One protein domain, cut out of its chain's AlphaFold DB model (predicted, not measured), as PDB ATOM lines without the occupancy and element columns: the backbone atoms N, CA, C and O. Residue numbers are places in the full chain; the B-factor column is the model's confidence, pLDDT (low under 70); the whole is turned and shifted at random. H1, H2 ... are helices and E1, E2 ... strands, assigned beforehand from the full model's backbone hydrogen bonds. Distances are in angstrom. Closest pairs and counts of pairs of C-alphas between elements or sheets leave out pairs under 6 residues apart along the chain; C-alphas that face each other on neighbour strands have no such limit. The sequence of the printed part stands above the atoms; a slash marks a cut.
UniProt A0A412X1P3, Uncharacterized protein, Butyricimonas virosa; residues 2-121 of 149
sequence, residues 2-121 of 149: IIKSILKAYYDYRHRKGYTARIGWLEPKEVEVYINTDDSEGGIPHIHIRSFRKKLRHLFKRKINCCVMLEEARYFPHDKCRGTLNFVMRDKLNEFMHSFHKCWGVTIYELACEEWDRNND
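This is residues 2 to 121 of the 149 residues of an uncharacterized protein of Butyricimonas virosa (UniProt A0A412X1P3). A strongly twisted sheet of four strands is covered on one face by two helices, H2 and H3, which meet near a right angle, while H1 reaches away from this body as an arm that only grazes the sheet. A long loop, residues 52 to 64, lies at the other end of the long axis from H1. The printed part has 120 residues, in the order H1, E1, E2, E3, E4, H2, H3; the sheet runs E1, E2, E3, E4, antiparallel throughout, and the class is mixed, helices and strands. It is compact, with a radius of gyration of the C-alphas of 14.5 A, yet elongated in outline, spanning 48 by 30 by 27 A.

Find C-alpha 2 at (36.251, 43.766, 72.673); from there H1, residues 2 to 15, runs 20.5 A. Next come E1, residues 20 to 26, which begins at C-alpha 20 at (14.021, 31.725, 79.326) and runs 17.2 A, and E2, residues 31 to 36, 15.3 A. E3, residues 46 to 51, measures 17.0 A and E4, residues 65 to 69, 13.9 A. H2, residues 87 to 98, runs 16.8 A, and H3, residues 108 to 120, runs 18.2 A to C-alpha 120 at (11.226, 41.714, 75.476).

Begin with the meander E1 E2 E3 E4, each strand the antiparallel neighbour of the one before and each such pair a hairpin. Look for N 21 and O 35, 2.9 A apart, between E1 and E2; N 32 and O 50, 2.8 A, between E2 and E3; and N 49 and O 66, 2.8 A, between E3 and E4. H2 and H3 are on the same face, making two layers, helices on one face of a sheet. H3 lies over E2 at a height over the sheet of 8.2 A and runs along the strands, at 14 degrees to E2 on the local plane; its closest C-alphas to E2 are those of Trp 116 and Ile 35, 6.3 A apart. H2 has a height over the sheet of 9.6 A and runs slantwise to the strands, only just, at 57 degrees to E1 on the local plane. H2, with residues 96 to 98 alone, touches H3, with residues 108 to 109 alone; they stand about perpendicular at 79 degrees, and their closest C-alphas, those of Met 97 and Tyr 109, are 4.8 A apart. H1 grazes the sheet with residues 12 to 15 and is apart from H2 and H3. In H1, H2 and H3 every O i to N i+4 pair is within hydrogen-bond range.

The C-alphas of Ile 2 and His 58, the two farthest apart, are 48.5 A from each other. The printed part has no cut. The links E3 to E4, 13 residues, and E4 to H2, 17 residues, are long. Mean pLDDT of the printed part is 78.2; look for values under 70 at residues 2 to 19, 28, 37 to 42, 53 to 62 and 121.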
ATOM      1  N   ILE A   2      36.509  45.093  73.282       43.97
ATOM      2  CA  ILE A   2      36.251  43.766  72.673       43.97
ATOM      3  C   ILE A   2      36.033  42.621  73.693       43.97
ATOM      4  O   ILE A   2      35.253  41.708  73.457       43.97
ATOM      5  N   ILE A   3      36.672  42.671  74.865       44.12
ATOM      6  CA  ILE A   3      36.562  41.592  75.869       44.12
ATOM      7  C   ILE A   3      35.161  41.547  76.507       44.12
ATOM      8  O   ILE A   3      34.604  40.467  76.699       44.12
ATOM      9  N   LYS A   4      34.556  42.715  76.779       39.69
ATOM     10  CA  LYS A   4      33.195  42.809  77.336       39.69
ATOM     11  C   LYS A   4      32.143  42.268  76.362       39.69
ATOM     12  O   LYS A   4      31.227  41.580  76.795       39.69
ATOM     13  N   SER A   5      32.285  42.526  75.059       47.72
ATOM     14  CA  SER A   5      31.342  42.035  74.047       47.72
ATOM     15  C   SER A   5      31.459  40.525  73.804       47.72
ATOM     16  O   SER A   5      30.441  39.864  73.628       47.72
ATOM     17  N   ILE A   6      32.668  39.956  73.867       46.06
ATOM     18  CA  ILE A   6      32.875  38.502  73.739       46.06
ATOM     19  C   ILE A   6      32.330  37.750  74.964       46.06
ATOM     20  O   ILE A   6      31.643  36.741  74.806       46.06
ATOM     21  N   LEU A   7      32.574  38.253  76.181       47.47
ATOM     22  CA  LEU A   7      31.986  37.695  77.408       47.47
ATOM     23  C   LEU A   7      30.451  37.772  77.393       47.47
ATOM     24  O   LEU A   7      29.793  36.824  77.823       47.47
ATOM     25  N   LYS A   8      29.898  38.859  76.839       45.91
ATOM     26  CA  LYS A   8      28.456  39.054  76.642       45.91
ATOM     27  C   LYS A   8      27.842  38.026  75.696       45.91
ATOM     28  O   LYS A   8      26.961  37.282  76.114       45.91
ATOM     29  N   ALA A   9      28.388  37.884  74.490       47.62
ATOM     30  CA  ALA A   9      27.901  36.910  73.513       47.62
ATOM     31  C   ALA A   9      28.006  35.450  74.009       47.62
ATOM     32  O   ALA A   9      27.131  34.626  73.744       47.62
ATOM     33  N   TYR A  10      29.058  35.113  74.766       47.38
ATOM     34  CA  TYR A  10      29.231  33.768  75.324       47.38
ATOM     35  C   TYR A  10      28.246  33.457  76.468       47.38
ATOM     36  O   TYR A  10      27.829  32.307  76.643       47.38
ATOM     37  N   TYR A  11      27.858  34.473  77.245       51.56
ATOM     38  CA  TYR A  11      26.841  34.353  78.288       51.56
ATOM     39  C   TYR A  11      25.448  34.111  77.695       51.56
ATOM     40  O   TYR A  11      24.788  33.150  78.112       51.56
ATOM     41  N   ASP A  12      25.066  34.906  76.685       51.75
ATOM     42  CA  ASP A  12      23.783  34.806  75.973       51.75
ATOM     43  C   ASP A  12      23.557  33.382  75.428       51.75
ATOM     44  O   ASP A  12      22.460  32.829  75.532       51.75
ATOM     45  N   TYR A  13      24.615  32.734  74.923       49.75
ATOM     46  CA  TYR A  13      24.551  31.370  74.390       49.75
ATOM     47  C   TYR A  13      24.375  30.275  75.462       49.75
ATOM     48  O   TYR A  13      23.704  29.274  75.220       49.75
ATOM     49  N   ARG A  14      24.972  30.418  76.657       48.25
ATOM     50  CA  ARG A  14      24.925  29.368  77.701       48.25
ATOM     51  C   ARG A  14      23.707  29.435  78.623       48.25
ATOM     52  O   ARG A  14      23.365  28.409  79.219       48.25
ATOM     53  N   HIS A  15      23.091  30.606  78.781       50.78
ATOM     54  CA  HIS A  15      22.003  30.816  79.748       50.78
ATOM     55  C   HIS A  15      20.611  30.846  79.118       50.78
ATOM     56  O   HIS A  15      19.633  30.643  79.841       50.78
ATOM     57  N   ARG A  16      20.520  30.994  77.790       53.50
ATOM     58  CA  ARG A  16      19.271  30.821  77.048       53.50
ATOM     59  C   ARG A  16      18.990  29.341  76.811       53.50
ATOM     60  O   ARG A  16      19.728  28.642  76.117       53.50
ATOM     61  N   LYS A  17      17.893  28.846  77.381       48.44
ATOM     62  CA  LYS A  17      17.274  27.576  76.971       48.44
ATOM     63  C   LYS A  17      15.841  27.869  76.543       48.44
ATOM     64  O   LYS A  17      14.947  27.919  77.383       48.44
ATOM     65  N   GLY A  18      15.640  28.067  75.241       58.94
ATOM     66  CA  GLY A  18      14.361  28.538  74.699       58.94
ATOM     67  C   GLY A  18      14.035  29.955  75.182       58.94
ATOM     68  O   GLY A  18      14.946  30.758  75.365       58.94
ATOM     69  N   TYR A  19      12.755  30.221  75.442       66.00
ATOM     70  CA  TYR A  19      12.219  31.507  75.899       66.00
ATOM     71  C   TYR A  19      12.513  31.825  77.378       66.00
ATOM     72  O   TYR A  19      11.677  32.381  78.076       66.00
ATOM     73  N   THR A  20      13.666  31.423  77.925       78.00
ATOM     74  CA  THR A  20      14.021  31.725  79.326       78.00
ATOM     75  C   THR A  20      15.479  32.131  79.469       78.00
ATOM     76  O   THR A  20      16.370  31.464  78.933       78.00
ATOM     77  N   ALA A  21      15.722  33.183  80.253       86.25
ATOM     78  CA  ALA A  21      17.045  33.602  80.697       86.25
ATOM     79  C   ALA A  21      17.182  33.345  82.200       86.25
ATOM     80  O   ALA A  21      16.513  33.957  83.034       86.25
ATOM     81  N   ARG A  22      18.043  32.392  82.568       89.06
ATOM     82  CA  ARG A  22      18.321  32.113  83.982       89.06
ATOM     83  C   ARG A  22      19.188  33.221  84.571       89.06
ATOM     84  O   ARG A  22      20.289  33.443  84.083       89.06
ATOM     85  N   ILE A  23      18.740  33.784  85.691       91.56
ATOM     86  CA  ILE A  23      19.509  34.753  86.480       91.56
ATOM     87  C   ILE A  23      20.369  34.031  87.521       91.56
ATOM     88  O   ILE A  23      21.555  34.314  87.667       91.56
ATOM     89  N   GLY A  24      19.810  33.035  88.215       90.94
ATOM     90  CA  GLY A  24      20.586  32.233  89.157       90.94
ATOM     91  C   GLY A  24      19.757  31.358  90.087       90.94
ATOM     92  O   GLY A  24      18.659  30.913  89.745       90.94
ATOM     93  N   TRP A  25      20.335  31.076  91.253       90.44
ATOM     94  CA  TRP A  25      19.802  30.165  92.261       90.44
ATOM     95  C   TRP A  25      19.851  30.831  93.631       90.44
ATOM     96  O   TRP A  25      20.914  31.305  94.025       90.44
ATOM     97  N   LEU A  26      18.741  30.807  94.369       88.69
ATOM     98  CA  LEU A  26      18.777  31.109  95.801       88.69
ATOM     99  C   LEU A  26      19.349  29.901  96.546       88.69
ATOM    100  O   LEU A  26      19.158  28.769  96.106       88.69
ATOM    101  N   GLU A  27      20.025  30.128  97.670       75.56
ATOM    102  CA  GLU A  27      20.526  29.047  98.525       75.56
ATOM    103  C   GLU A  27      19.423  28.514  99.462       75.56
ATOM    104  O   GLU A  27      18.683  29.306 100.046       75.56
ATOM    105  N   PRO A  28      19.290  27.197  99.698       68.50
ATOM    106  CA  PRO A  28      19.966  26.119  98.974       68.50
ATOM    107  C   PRO A  28      19.529  26.113  97.503       68.50
ATOM    108  O   PRO A  28      18.354  26.389  97.265       68.50
ATOM    109  N   LYS A  29      20.450  25.800  96.562       76.44
ATOM    110  CA  LYS A  29      20.314  25.818  95.072       76.44
ATOM    111  C   LYS A  29      19.193  24.941  94.483       76.44
ATOM    112  O   LYS A  29      19.391  24.120  93.587       76.44
ATOM    113  N   GLU A  30      17.997  25.134  94.992       82.44
ATOM    114  CA  GLU A  30      16.754  24.426  94.725       82.44
ATOM    115  C   GLU A  30      15.659  25.415  94.324       82.44
ATOM    116  O   GLU A  30      14.550  25.006  93.996       82.44
ATOM    117  N   VAL A  31      15.950  26.716  94.340       87.50
ATOM    118  CA  VAL A  31      15.024  27.777  93.953       87.50
ATOM    119  C   VAL A  31      15.677  28.579  92.841       87.50
ATOM    120  O   VAL A  31      16.695  29.235  93.047       87.50
ATOM    121  N   GLU A  32      15.119  28.459  91.644       91.69
ATOM    122  CA  GLU A  32      15.593  29.129  90.437       91.69
ATOM    123  C   GLU A  32      14.964  30.518  90.341       91.69
ATOM    124  O   GLU A  32      13.747  30.640  90.510       91.69
ATOM    125  N   VAL A  33      15.780  31.518  90.009       93.50
ATOM    126  CA  VAL A  33      15.335  32.856  89.602       93.50
ATOM    127  C   VAL A  33      15.641  33.029  88.118       93.50
ATOM    128  O   VAL A  33      16.770  32.782  87.675       93.50
ATOM    129  N   TYR A  34      14.638  33.410  87.333       91.88
ATOM    130  CA  TYR A  34      14.760  33.524  85.881       91.88
ATOM    131  C   TYR A  34      13.800  34.566  85.300       91.88
ATOM    132  O   TYR A  34      12.800  34.913  85.921       91.88
ATOM    133  N   ILE A  35      14.108  35.023  84.092       89.50
ATOM    134  CA  ILE A  35      13.233  35.814  83.227       89.50
ATOM    135  C   ILE A  35      12.628  34.873  82.184       89.50
ATOM    136  O   ILE A  35      13.336  34.024  81.630       89.50
ATOM    137  N   ASN A  36      11.327  34.997  81.936       84.00
ATOM    138  CA  ASN A  36      10.643  34.331  80.833       84.00
ATOM    139  C   ASN A  36      10.436  35.349  79.707       84.00
ATOM    140  O   ASN A  36      10.170  36.516  79.966       84.00
ATOM    141  N   THR A  37      10.617  34.913  78.468       66.81
ATOM    142  CA  THR A  37      10.646  35.777  77.277       66.81
ATOM    143  C   THR A  37       9.409  35.591  76.396       66.81
ATOM    144  O   THR A  37       9.369  36.097  75.284       66.81
ATOM    145  N   ASP A  38       8.455  34.780  76.845       65.56
ATOM    146  CA  ASP A  38       7.167  34.502  76.200       65.56
ATOM    147  C   ASP A  38       6.088  34.552  77.286       65.56
ATOM    148  O   ASP A  38       5.328  33.607  77.513       65.56
ATOM    149  N   ASP A  39       6.152  35.609  78.101       65.94
ATOM    150  CA  ASP A  39       5.182  35.795  79.161       65.94
ATOM    151  C   ASP A  39       3.873  36.324  78.585       65.94
ATOM    152  O   ASP A  39       3.792  37.456  78.106       65.94
ATOM    153  N   SER A  40       2.849  35.471  78.608       61.16
ATOM    154  CA  SER A  40       1.571  35.741  77.954       61.16
ATOM    155  C   SER A  40       0.792  36.907  78.575       61.16
ATOM    156  O   SER A  40      -0.089  37.465  77.922       61.16
ATOM    157  N   GLU A  41       1.125  37.308  79.810       61.50
ATOM    158  CA  GLU A  41       0.371  38.299  80.594       61.50
ATOM    159  C   GLU A  41       1.063  39.668  80.739       61.50
ATOM    160  O   GLU A  41       0.720  40.481  81.600       61.50
ATOM    161  N   GLY A  42       1.932  40.005  79.789       56.03
ATOM    162  CA  GLY A  42       2.140  41.399  79.421       56.03
ATOM    163  C   GLY A  42       3.477  41.982  79.839       56.03
ATOM    164  O   GLY A  42       4.161  41.505  80.740       56.03
ATOM    165  N   GLY A  43       3.838  43.055  79.134       72.25
ATOM    166  CA  GLY A  43       5.125  43.740  79.207       72.25
ATOM    167  C   GLY A  43       5.427  44.436  80.534       72.25
ATOM    168  O   GLY A  43       6.038  45.490  80.511       72.25
ATOM    169  N   ILE A  44       4.999  43.903  81.678       86.88
ATOM    170  CA  ILE A  44       5.359  44.385  83.009       86.88
ATOM    171  C   ILE A  44       6.666  43.705  83.433       86.88
ATOM    172  O   ILE A  44       6.657  42.491  83.618       86.88
ATOM    173  N   PRO A  45       7.758  44.444  83.684       90.75
ATOM    174  CA  PRO A  45       9.020  43.863  84.131       90.75
ATOM    175  C   PRO A  45       8.931  43.052  85.424       90.75
ATOM    176  O   PRO A  45       8.649  43.599  86.496       90.75
ATOM    177  N   HIS A  46       9.235  41.756  85.353       92.94
ATOM    178  CA  HIS A  46       9.234  40.873  86.519       92.94
ATOM    179  C   HIS A  46      10.194  39.683  86.386       92.94
ATOM    180  O   HIS A  46      10.607  39.293  85.298       92.94
ATOM    181  N   ILE A  47      10.535  39.087  87.531       93.75
ATOM    182  CA  ILE A  47      11.252  37.811  87.637       93.75
ATOM    183  C   ILE A  47      10.293  36.689  88.023       93.75
ATOM    184  O   ILE A  47       9.370  36.885  88.815       93.75
ATOM    185  N   HIS A  48      10.585  35.483  87.548       93.50
ATOM    186  CA  HIS A  48       9.967  34.247  88.006       93.50
ATOM    187  C   HIS A  48      10.847  33.550  89.027       93.50
ATOM    188  O   HIS A  48      12.072  33.475  88.891       93.50
ATOM    189  N   ILE A  49      10.195  32.959  90.023       93.06
ATOM    190  CA  ILE A  49      10.843  32.224  91.097       93.06
ATOM    191  C   ILE A  49      10.138  30.886  91.246       93.06
ATOM    192  O   ILE A  49       8.933  30.821  91.511       93.06
ATOM    193  N   ARG A  50      10.890  29.794  91.090       90.38
ATOM    194  CA  ARG A  50      10.326  28.443  91.181       90.38
ATOM    195  C   ARG A  50      11.232  27.464  91.896       90.38
ATOM    196  O   ARG A  50      12.451  27.519  91.770       90.38
ATOM    197  N   SER A  51      10.632  26.490  92.570       86.75
ATOM    198  CA  SER A  51      11.376  25.323  93.047       86.75
ATOM    199  C   SER A  51      11.845  24.462  91.867       86.75
ATOM    200  O   SER A  51      11.050  24.098  90.996       86.75
ATOM    201  N   PHE A  52      13.114  24.066  91.862       72.62
ATOM    202  CA  PHE A  52      13.724  23.195  90.865       72.62
ATOM    203  C   PHE A  52      14.071  21.821  91.459       72.62
ATOM    204  O   PHE A  52      14.696  21.709  92.505       72.62
ATOM    205  N   ARG A  53      13.708  20.775  90.701       65.25
ATOM    206  CA  ARG A  53      13.962  19.321  90.862       65.25
ATOM    207  C   ARG A  53      13.094  18.463  91.805       65.25
ATOM    208  O   ARG A  53      13.284  18.356  93.007       65.25
ATOM    209  N   LYS A  54      12.294  17.635  91.114       50.62
ATOM    210  CA  LYS A  54      12.136  16.154  91.097       50.62
ATOM    211  C   LYS A  54      12.361  15.271  92.347       50.62
ATOM    212  O   LYS A  54      11.687  14.249  92.399       50.62
ATOM    213  N   LYS A  55      13.256  15.568  93.300       42.84
ATOM    214  CA  LYS A  55      13.598  14.635  94.407       42.84
ATOM    215  C   LYS A  55      13.089  15.045  95.794       42.84
ATOM    216  O   LYS A  55      12.950  14.174  96.641       42.84
ATOM    217  N   LEU A  56      12.730  16.311  96.016       47.47
ATOM    218  CA  LEU A  56      12.226  16.793  97.316       47.47
ATOM    219  C   LEU A  56      10.720  17.103  97.314       47.47
ATOM    220  O   LEU A  56      10.262  17.995  98.026       47.47
ATOM    221  N   ARG A  57       9.906  16.322  96.584       46.44
ATOM    222  CA  ARG A  57       8.429  16.393  96.689       46.44
ATOM    223  C   ARG A  57       7.915  16.240  98.134       46.44
ATOM    224  O   ARG A  57       6.779  16.609  98.401       46.44
ATOM    225  N   HIS A  58       8.740  15.708  99.038       49.69
ATOM    226  CA  HIS A  58       8.365  15.357 100.408       49.69
ATOM    227  C   HIS A  58       8.876  16.324 101.491       49.69
ATOM    228  O   HIS A  58       8.364  16.283 102.603       49.69
ATOM    229  N   LEU A  59       9.847  17.195 101.190       48.41
ATOM    230  CA  LEU A  59      10.499  18.056 102.195       48.41
ATOM    231  C   LEU A  59       9.967  19.493 102.184       48.41
ATOM    232  O   LEU A  59       9.801  20.096 103.240       48.41
ATOM    233  N   PHE A  60       9.585  20.012 101.014       50.50
ATOM    234  CA  PHE A  60       8.861  21.276 100.908       50.50
ATOM    235  C   PHE A  60       7.390  20.995 100.598       50.50
ATOM    236  O   PHE A  60       7.022  20.707  99.462       50.50
ATOM    237  N   LYS A  61       6.518  21.113 101.609       50.66
ATOM    238  CA  LYS A  61       5.054  20.973 101.447       50.66
ATOM    239  C   LYS A  61       4.441  21.985 100.462       50.66
ATOM    240  O   LYS A  61       3.288  21.820 100.076       50.66
ATOM    241  N   ARG A  62       5.170  23.030 100.050       61.22
ATOM    242  CA  ARG A  62       4.701  24.035  99.085       61.22
ATOM    243  C   ARG A  62       5.727  24.241  97.977       61.22
ATOM    244  O   ARG A  62       6.823  24.733  98.219       61.22
ATOM    245  N   LYS A  63       5.342  23.868  96.755       76.44
ATOM    246  CA  LYS A  63       6.061  24.208  95.524       76.44
ATOM    247  C   LYS A  63       6.062  25.732  95.380       76.44
ATOM    248  O   LYS A  63       4.987  26.321  95.295       76.44
ATOM    249  N   ILE A  64       7.238  26.354  95.347       87.06
ATOM    250  CA  ILE A  64       7.346  27.778  95.021       87.06
ATOM    251  C   ILE A  64       7.116  27.925  93.521       87.06
ATOM    252  O   ILE A  64       7.716  27.203  92.719       87.06
ATOM    253  N   ASN A  65       6.204  28.824  93.171       90.69
ATOM    254  CA  ASN A  65       5.962  29.279  91.813       90.69
ATOM    255  C   ASN A  65       5.290  30.650  91.887       90.69
ATOM    256  O   ASN A  65       4.077  30.732  92.083       90.69
ATOM    257  N   CYS A  66       6.077  31.713  91.824       92.94
ATOM    258  CA  CYS A  66       5.593  33.082  91.959       92.94
ATOM    259  C   CYS A  66       6.420  34.033  91.107       92.94
ATOM    260  O   CYS A  66       7.556  33.709  90.758       92.94
ATOM    261  N   CYS A  67       5.872  35.217  90.853       93.88
ATOM    262  CA  CYS A  67       6.593  36.288  90.182       93.88
ATOM    263  C   CYS A  67       6.629  37.545  91.034       93.88
ATOM    264  O   CYS A  67       5.727  37.792  91.841       93.88
ATOM    265  N   VAL A  68       7.695  38.319  90.865       95.25
ATOM    266  CA  VAL A  68       7.928  39.569  91.588       95.25
ATOM    267  C   VAL A  68       8.407  40.608  90.590       95.25
ATOM    268  O   VAL A  68       9.296  40.324  89.791       95.25
ATOM    269  N   MET A  69       7.813  41.796  90.624       94.50
ATOM    270  CA  MET A  69       8.173  42.892  89.731       94.50
ATOM    271  C   MET A  69       9.620  43.355  89.965       94.50
ATOM    272  O   MET A  69      10.163  43.262  91.071       94.50
ATOM    273  N   LEU A  70      10.250  43.844  88.897       94.69
ATOM    274  CA  LEU A  70      11.595  44.420  88.953       94.69
ATOM    275  C   LEU A  70      11.556  45.879  89.421       94.69
ATOM    276  O   LEU A  70      12.346  46.267  90.263       94.69
ATOM    277  N   GLU A  71      10.602  46.688  88.964       94.31
ATOM    278  CA  GLU A  71      10.568  48.126  89.302       94.31
ATOM    279  C   GLU A  71      10.098  48.427  90.738       94.31
ATOM    280  O   GLU A  71      10.365  49.497  91.296       94.31
ATOM    281  N   GLU A  72       9.375  47.489  91.345       93.06
ATOM    282  CA  GLU A  72       8.961  47.539  92.741       93.06
ATOM    283  C   GLU A  72       8.921  46.130  93.335       93.06
ATOM    284  O   GLU A  72       8.552  45.174  92.662       93.06
ATOM    285  N   ALA A  73       9.239  45.985  94.623       95.12
ATOM    286  CA  ALA A  73       9.091  44.714  95.328       95.12
ATOM    287  C   ALA A  73       7.598  44.398  95.559       95.12
ATOM    288  O   ALA A  73       7.044  44.606  96.643       95.12
ATOM    289  N   ARG A  74       6.923  43.909  94.518       96.00
ATOM    290  CA  ARG A  74       5.510  43.516  94.528       96.00
ATOM    291  C   ARG A  74       5.329  42.189  93.806       96.00
ATOM    292  O   ARG A  74       5.918  41.970  92.753       96.00
ATOM    293  N   TYR A  75       4.497  41.312  94.361       95.12
ATOM    294  CA  TYR A  75       4.080  40.103  93.661       95.12
ATOM    295  C   TYR A  75       3.301  40.447  92.392       95.12
ATOM    296  O   TYR A  75       2.496  41.371  92.397       95.12
ATOM    297  N   PHE A  76       3.499  39.656  91.343       91.94
ATOM    298  CA  PHE A  76       2.762  39.752  90.086       91.94
ATOM    299  C   PHE A  76       2.187  38.371  89.734       91.94
ATOM    300  O   PHE A  76       2.852  37.570  89.090       91.94
ATOM    301  N   PRO A  77       1.013  37.993  90.259       88.25
ATOM    302  CA  PRO A  77       0.417  36.699  89.984       88.25
ATOM    303  C   PRO A  77      -0.197  36.689  88.584       88.25
ATOM    304  O   PRO A  77      -1.232  37.307  88.364       88.25
ATOM    305  N   HIS A  78       0.390  35.911  87.684       85.69
ATOM    306  CA  HIS A  78      -0.158  35.612  86.360       85.69
ATOM    307  C   HIS A  78      -0.046  34.105  86.083       85.69
ATOM    308  O   HIS A  78       0.729  33.396  86.748       85.69
ATOM    309  N   ASP A  79      -0.863  33.574  85.169       82.56
ATOM    310  CA  ASP A  79      -0.891  32.145  84.838       82.56
ATOM    311  C   ASP A  79      -0.948  31.232  86.092       82.56
ATOM    312  O   ASP A  79      -1.864  31.278  86.928       82.56
ATOM    313  N   LYS A  80       0.072  30.375  86.248       80.31
ATOM    314  CA  LYS A  80       0.256  29.416  87.346       80.31
ATOM    315  C   LYS A  80       1.132  29.982  88.470       80.31
ATOM    316  O   LYS A  80       1.362  29.287  89.465       80.31
ATOM    317  N   CYS A  81       1.651  31.199  88.329       82.69
ATOM    318  CA  CYS A  81       2.635  31.824  89.212       82.69
ATOM    319  C   CYS A  81       1.979  32.592  90.370       82.69
ATOM    320  O   CYS A  81       2.231  33.771  90.583       82.69
ATOM    321  N   ARG A  82       1.133  31.906  91.147       85.62
ATOM    322  CA  ARG A  82       0.301  32.514  92.209       85.62
ATOM    323  C   ARG A  82       0.823  32.297  93.635       85.62
ATOM    324  O   ARG A  82       0.111  32.552  94.602       85.62
ATOM    325  N   GLY A  83       2.020  31.736  93.781       89.38
ATOM    326  CA  GLY A  83       2.627  31.472  95.082       89.38
ATOM    327  C   GLY A  83       3.140  32.737  95.772       89.38
ATOM    328  O   GLY A  83       3.159  33.822  95.199       89.38
ATOM    329  N   THR A  84       3.634  32.570  96.995       92.06
ATOM    330  CA  THR A  84       4.357  33.609  97.736       92.06
ATOM    331  C   THR A  84       5.610  33.024  98.373       92.06
ATOM    332  O   THR A  84       5.728  31.811  98.577       92.06
ATOM    333  N   LEU A  85       6.563  33.901  98.678       91.12
ATOM    334  CA  LEU A  85       7.782  33.552  99.393       91.12
ATOM    335  C   LEU A  85       7.553  33.704 100.895       91.12
ATOM    336  O   LEU A  85       6.913  34.654 101.345       91.12
ATOM    337  N   ASN A  86       8.104  32.785 101.688       90.62
ATOM    338  CA  ASN A  86       8.164  32.983 103.135       90.62
ATOM    339  C   ASN A  86       9.242  34.025 103.497       90.62
ATOM    340  O   ASN A  86      10.005  34.473 102.643       90.62
ATOM    341  N   PHE A  87       9.311  34.410 104.773       91.56
ATOM    342  CA  PHE A  87      10.265  35.414 105.256       91.56
ATOM    343  C   PHE A  87      11.726  35.081 104.911       91.56
ATOM    344  O   PHE A  87      12.397  35.893 104.288       91.56
ATOM    345  N   VAL A  88      12.178  33.857 105.206       90.81
ATOM    346  CA  VAL A  88      13.557  33.406 104.932       90.81
ATOM    347  C   VAL A  88      13.895  33.476 103.440       90.81
ATOM    348  O   VAL A  88      15.012  33.791 103.054       90.81
ATOM    349  N   MET A  89      12.935  33.172 102.572       91.31
ATOM    350  CA  MET A  89      13.136  33.239 101.129       91.31
ATOM    351  C   MET A  89      13.158  34.664 100.582       91.31
ATOM    352  O   MET A  89      13.868  34.913  99.614       91.31
ATOM    353  N   ARG A  90      12.374  35.574 101.166       95.19
ATOM    354  CA  ARG A  90      12.396  36.999 100.812       95.19
ATOM    355  C   ARG A  90      13.739  37.628 101.159       95.19
ATOM    356  O   ARG A  90      14.304  38.328 100.331       95.19
ATOM    357  N   ASP A  91      14.270  37.286 102.327       95.31
ATOM    358  CA  ASP A  91      15.605  37.689 102.768       95.31
ATOM    359  C   ASP A  91      16.693  37.212 101.791       95.31
ATOM    360  O   ASP A  91      17.422  38.010 101.211       95.31
ATOM    361  N   LYS A  92      16.683  35.920 101.454       94.25
ATOM    362  CA  LYS A  92      17.613  35.342 100.472       94.25
ATOM    363  C   LYS A  92      17.473  35.918  99.069       94.25
ATOM    364  O   LYS A  92      18.466  36.047  98.361       94.25
ATOM    365  N   LEU A  93      16.249  36.220  98.636       96.06
ATOM    366  CA  LEU A  93      16.031  36.913  97.370       96.06
ATOM    367  C   LEU A  93      16.645  38.312  97.432       96.06
ATOM    368  O   LEU A  93      17.331  38.704  96.497       96.06
ATOM    369  N   ASN A  94      16.432  39.038  98.528       97.50
ATOM    370  CA  ASN A  94      16.984  40.371  98.713       97.50
ATOM    371  C   ASN A  94      18.516  40.365  98.656       97.50
ATOM    372  O   ASN A  94      19.092  41.101  97.856       97.50
ATOM    373  N   GLU A  95      19.165  39.483  99.419       96.38
ATOM    374  CA  GLU A  95      20.619  39.284  99.372       96.38
ATOM    375  C   GLU A  95      21.100  38.928  97.960       96.38
ATOM    376  O   GLU A  95      22.069  39.501  97.461       96.38
ATOM    377  N   PHE A  96      20.402  38.008  97.287       95.88
ATOM    378  CA  PHE A  96      20.739  37.588  95.931       95.88
ATOM    379  C   PHE A  96      20.692  38.756  94.941       95.88
ATOM    380  O   PHE A  96      21.664  38.954  94.217       95.88
ATOM    381  N   MET A  97      19.621  39.553  94.941       96.94
ATOM    382  CA  MET A  97      19.444  40.683  94.016       96.94
ATOM    383  C   MET A  97      20.474  41.801  94.240       96.94
ATOM    384  O   MET A  97      20.920  42.411  93.269       96.94
ATOM    385  N   HIS A  98      20.896  42.021  95.489       96.38
ATOM    386  CA  HIS A  98      21.934  42.997  95.849       96.38
ATOM    387  C   HIS A  98      23.364  42.479  95.634       96.38
ATOM    388  O   HIS A  98      24.315  43.260  95.644       96.38
ATOM    389  N   SER A  99      23.549  41.171  95.446       94.75
ATOM    390  CA  SER A  99      24.874  40.599  95.223       94.75
ATOM    391  C   SER A  99      25.434  40.967  93.846       94.75
ATOM    392  O   SER A  99      24.694  41.188  92.885       94.75
ATOM    393  N   PHE A 100      26.762  41.008  93.731       92.88
ATOM    394  CA  PHE A 100      27.431  41.264  92.458       92.88
ATOM    395  C   PHE A 100      27.539  40.002  91.608       92.88
ATOM    396  O   PHE A 100      27.991  38.940  92.053       92.88
ATOM    397  N   HIS A 101      27.226  40.149  90.327       87.06
ATOM    398  CA  HIS A 101      27.498  39.128  89.341       87.06
ATOM    399  C   HIS A 101      29.007  39.051  89.052       87.06
ATOM    400  O   HIS A 101      29.620  39.980  88.514       87.06
ATOM    401  N   LYS A 102      29.606  37.898  89.379       79.69
ATOM    402  CA  LYS A 102      31.066  37.678  89.437       79.69
ATOM    403  C   LYS A 102      31.850  38.111  88.198       79.69
ATOM    404  O   LYS A 102      32.993  38.530  88.335       79.69
ATOM    405  N   CYS A 103      31.277  37.985  87.001       78.62
ATOM    406  CA  CYS A 103      32.014  38.255  85.760       78.62
ATOM    407  C   CYS A 103      31.791  39.667  85.195       78.62
ATOM    408  O   CYS A 103      32.476  40.041  84.249       78.62
ATOM    409  N   TRP A 104      30.826  40.428  85.720       75.00
ATOM    410  CA  TRP A 104      30.338  41.648  85.060       75.00
ATOM    411  C   TRP A 104      30.446  42.898  85.926       75.00
ATOM    412  O   TRP A 104      30.428  43.999  85.384       75.00
ATOM    413  N   GLY A 105      30.598  42.735  87.243       86.00
ATOM    414  CA  GLY A 105      30.713  43.868  88.162       86.00
ATOM    415  C   GLY A 105      29.428  44.691  88.285       86.00
ATOM    416  O   GLY A 105      29.490  45.813  88.766       86.00
ATOM    417  N   VAL A 106      28.293  44.137  87.854       90.69
ATOM    418  CA  VAL A 106      26.946  44.683  88.069       90.69
ATOM    419  C   VAL A 106      26.227  43.839  89.108       90.69
ATOM    420  O   VAL A 106      26.593  42.679  89.337       90.69
ATOM    421  N   THR A 107      25.207  44.400  89.734       95.38
ATOM    422  CA  THR A 107      24.345  43.660  90.653       95.38
ATOM    423  C   THR A 107      23.504  42.638  89.892       95.38
ATOM    424  O   THR A 107      23.267  42.742  88.686       95.38
ATOM    425  N   ILE A 108      23.053  41.602  90.591       95.50
ATOM    426  CA  ILE A 108      22.138  40.614  90.017       95.50
ATOM    427  C   ILE A 108      20.807  41.261  89.613       95.50
ATOM    428  O   ILE A 108      20.212  40.840  88.622       95.50
ATOM    429  N   TYR A 109      20.366  42.300  90.328       96.81
ATOM    430  CA  TYR A 109      19.226  43.120  89.927       96.81
ATOM    431  C   TYR A 109      19.424  43.759  88.550       96.81
ATOM    432  O   TYR A 109      18.596  43.559  87.666       96.81
ATOM    433  N   GLU A 110      20.538  44.463  88.342       94.75
ATOM    434  CA  GLU A 110      20.853  45.070  87.043       94.75
ATOM    435  C   GLU A 110      20.911  44.020  85.931       94.75
ATOM    436  O   GLU A 110      20.339  44.222  84.863       94.75
ATOM    437  N   LEU A 111      21.524  42.860  86.201       92.88
ATOM    438  CA  LEU A 111      21.530  41.742  85.261       92.88
ATOM    439  C   LEU A 111      20.107  41.274  84.922       92.88
ATOM    440  O   LEU A 111      19.815  41.024  83.759       92.88
ATOM    441  N   ALA A 112      19.214  41.156  85.907       93.38
ATOM    442  CA  ALA A 112      17.831  40.750  85.669       93.38
ATOM    443  C   ALA A 112      17.057  41.772  84.823       93.38
ATOM    444  O   ALA A 112      16.306  41.366  83.937       93.38
ATOM    445  N   CYS A 113      17.272  43.071  85.048       92.75
ATOM    446  CA  CYS A 113      16.708  44.143  84.225       92.75
ATOM    447  C   CYS A 113      17.225  44.081  82.784       92.75
ATOM    448  O   CYS A 113      16.433  44.083  81.847       92.75
ATOM    449  N   GLU A 114      18.540  43.942  82.596       89.94
ATOM    450  CA  GLU A 114      19.120  43.809  81.257       89.94
ATOM    451  C   GLU A 114      18.616  42.559  80.531       89.94
ATOM    452  O   GLU A 114      18.377  42.596  79.324       89.94
ATOM    453  N   GLU A 115      18.474  41.439  81.239       87.75
ATOM    454  CA  GLU A 115      17.917  40.222  80.659       87.75
ATOM    455  C   GLU A 115      16.429  40.388  80.340       87.75
ATOM    456  O   GLU A 115      15.994  39.872  79.318       87.75
ATOM    457  N   TRP A 116      15.642  41.121  81.130       88.50
ATOM    458  CA  TRP A 116      14.273  41.470  80.742       88.50
ATOM    459  C   TRP A 116      14.248  42.256  79.428       88.50
ATOM    460  O   TRP A 116      13.588  41.824  78.481       88.50
ATOM    461  N   ASP A 117      15.010  43.348  79.351       86.19
ATOM    462  CA  ASP A 117      15.026  44.246  78.193       86.19
ATOM    463  C   ASP A 117      15.474  43.511  76.925       86.19
ATOM    464  O   ASP A 117      14.791  43.546  75.907       86.19
ATOM    465  N   ARG A 118      16.565  42.733  76.996       80.75
ATOM    466  CA  ARG A 118      17.066  41.937  75.855       80.75
ATOM    467  C   ARG A 118      16.071  40.905  75.337       80.75
ATOM    468  O   ARG A 118      16.215  40.430  74.212       80.75
ATOM    469  N   ASN A 119      15.166  40.449  76.193       74.31
ATOM    470  CA  ASN A 119      14.247  39.368  75.880       74.31
ATOM    471  C   ASN A 119      12.849  39.859  75.497       74.31
ATOM    472  O   ASN A 119      12.098  39.080  74.923       74.31
ATOM    473  N   ASN A 120      12.526  41.122  75.771       71.00
ATOM    474  CA  ASN A 120      11.226  41.714  75.476       71.00
ATOM    475  C   ASN A 120      11.337  42.979  74.592       71.00
ATOM    476  O   ASN A 120      10.405  43.769  74.538       71.00
ATOM    477  N   ASP A 121      12.449  43.154  73.869       58.06
ATOM    478  CA  ASP A 121      12.819  44.364  73.098       58.06
ATOM    479  C   ASP A 121      11.868  44.723  71.929       58.06
ATOM    480  O   ASP A 121      11.922  45.828  71.399       58.06
TER     481      ASP A 121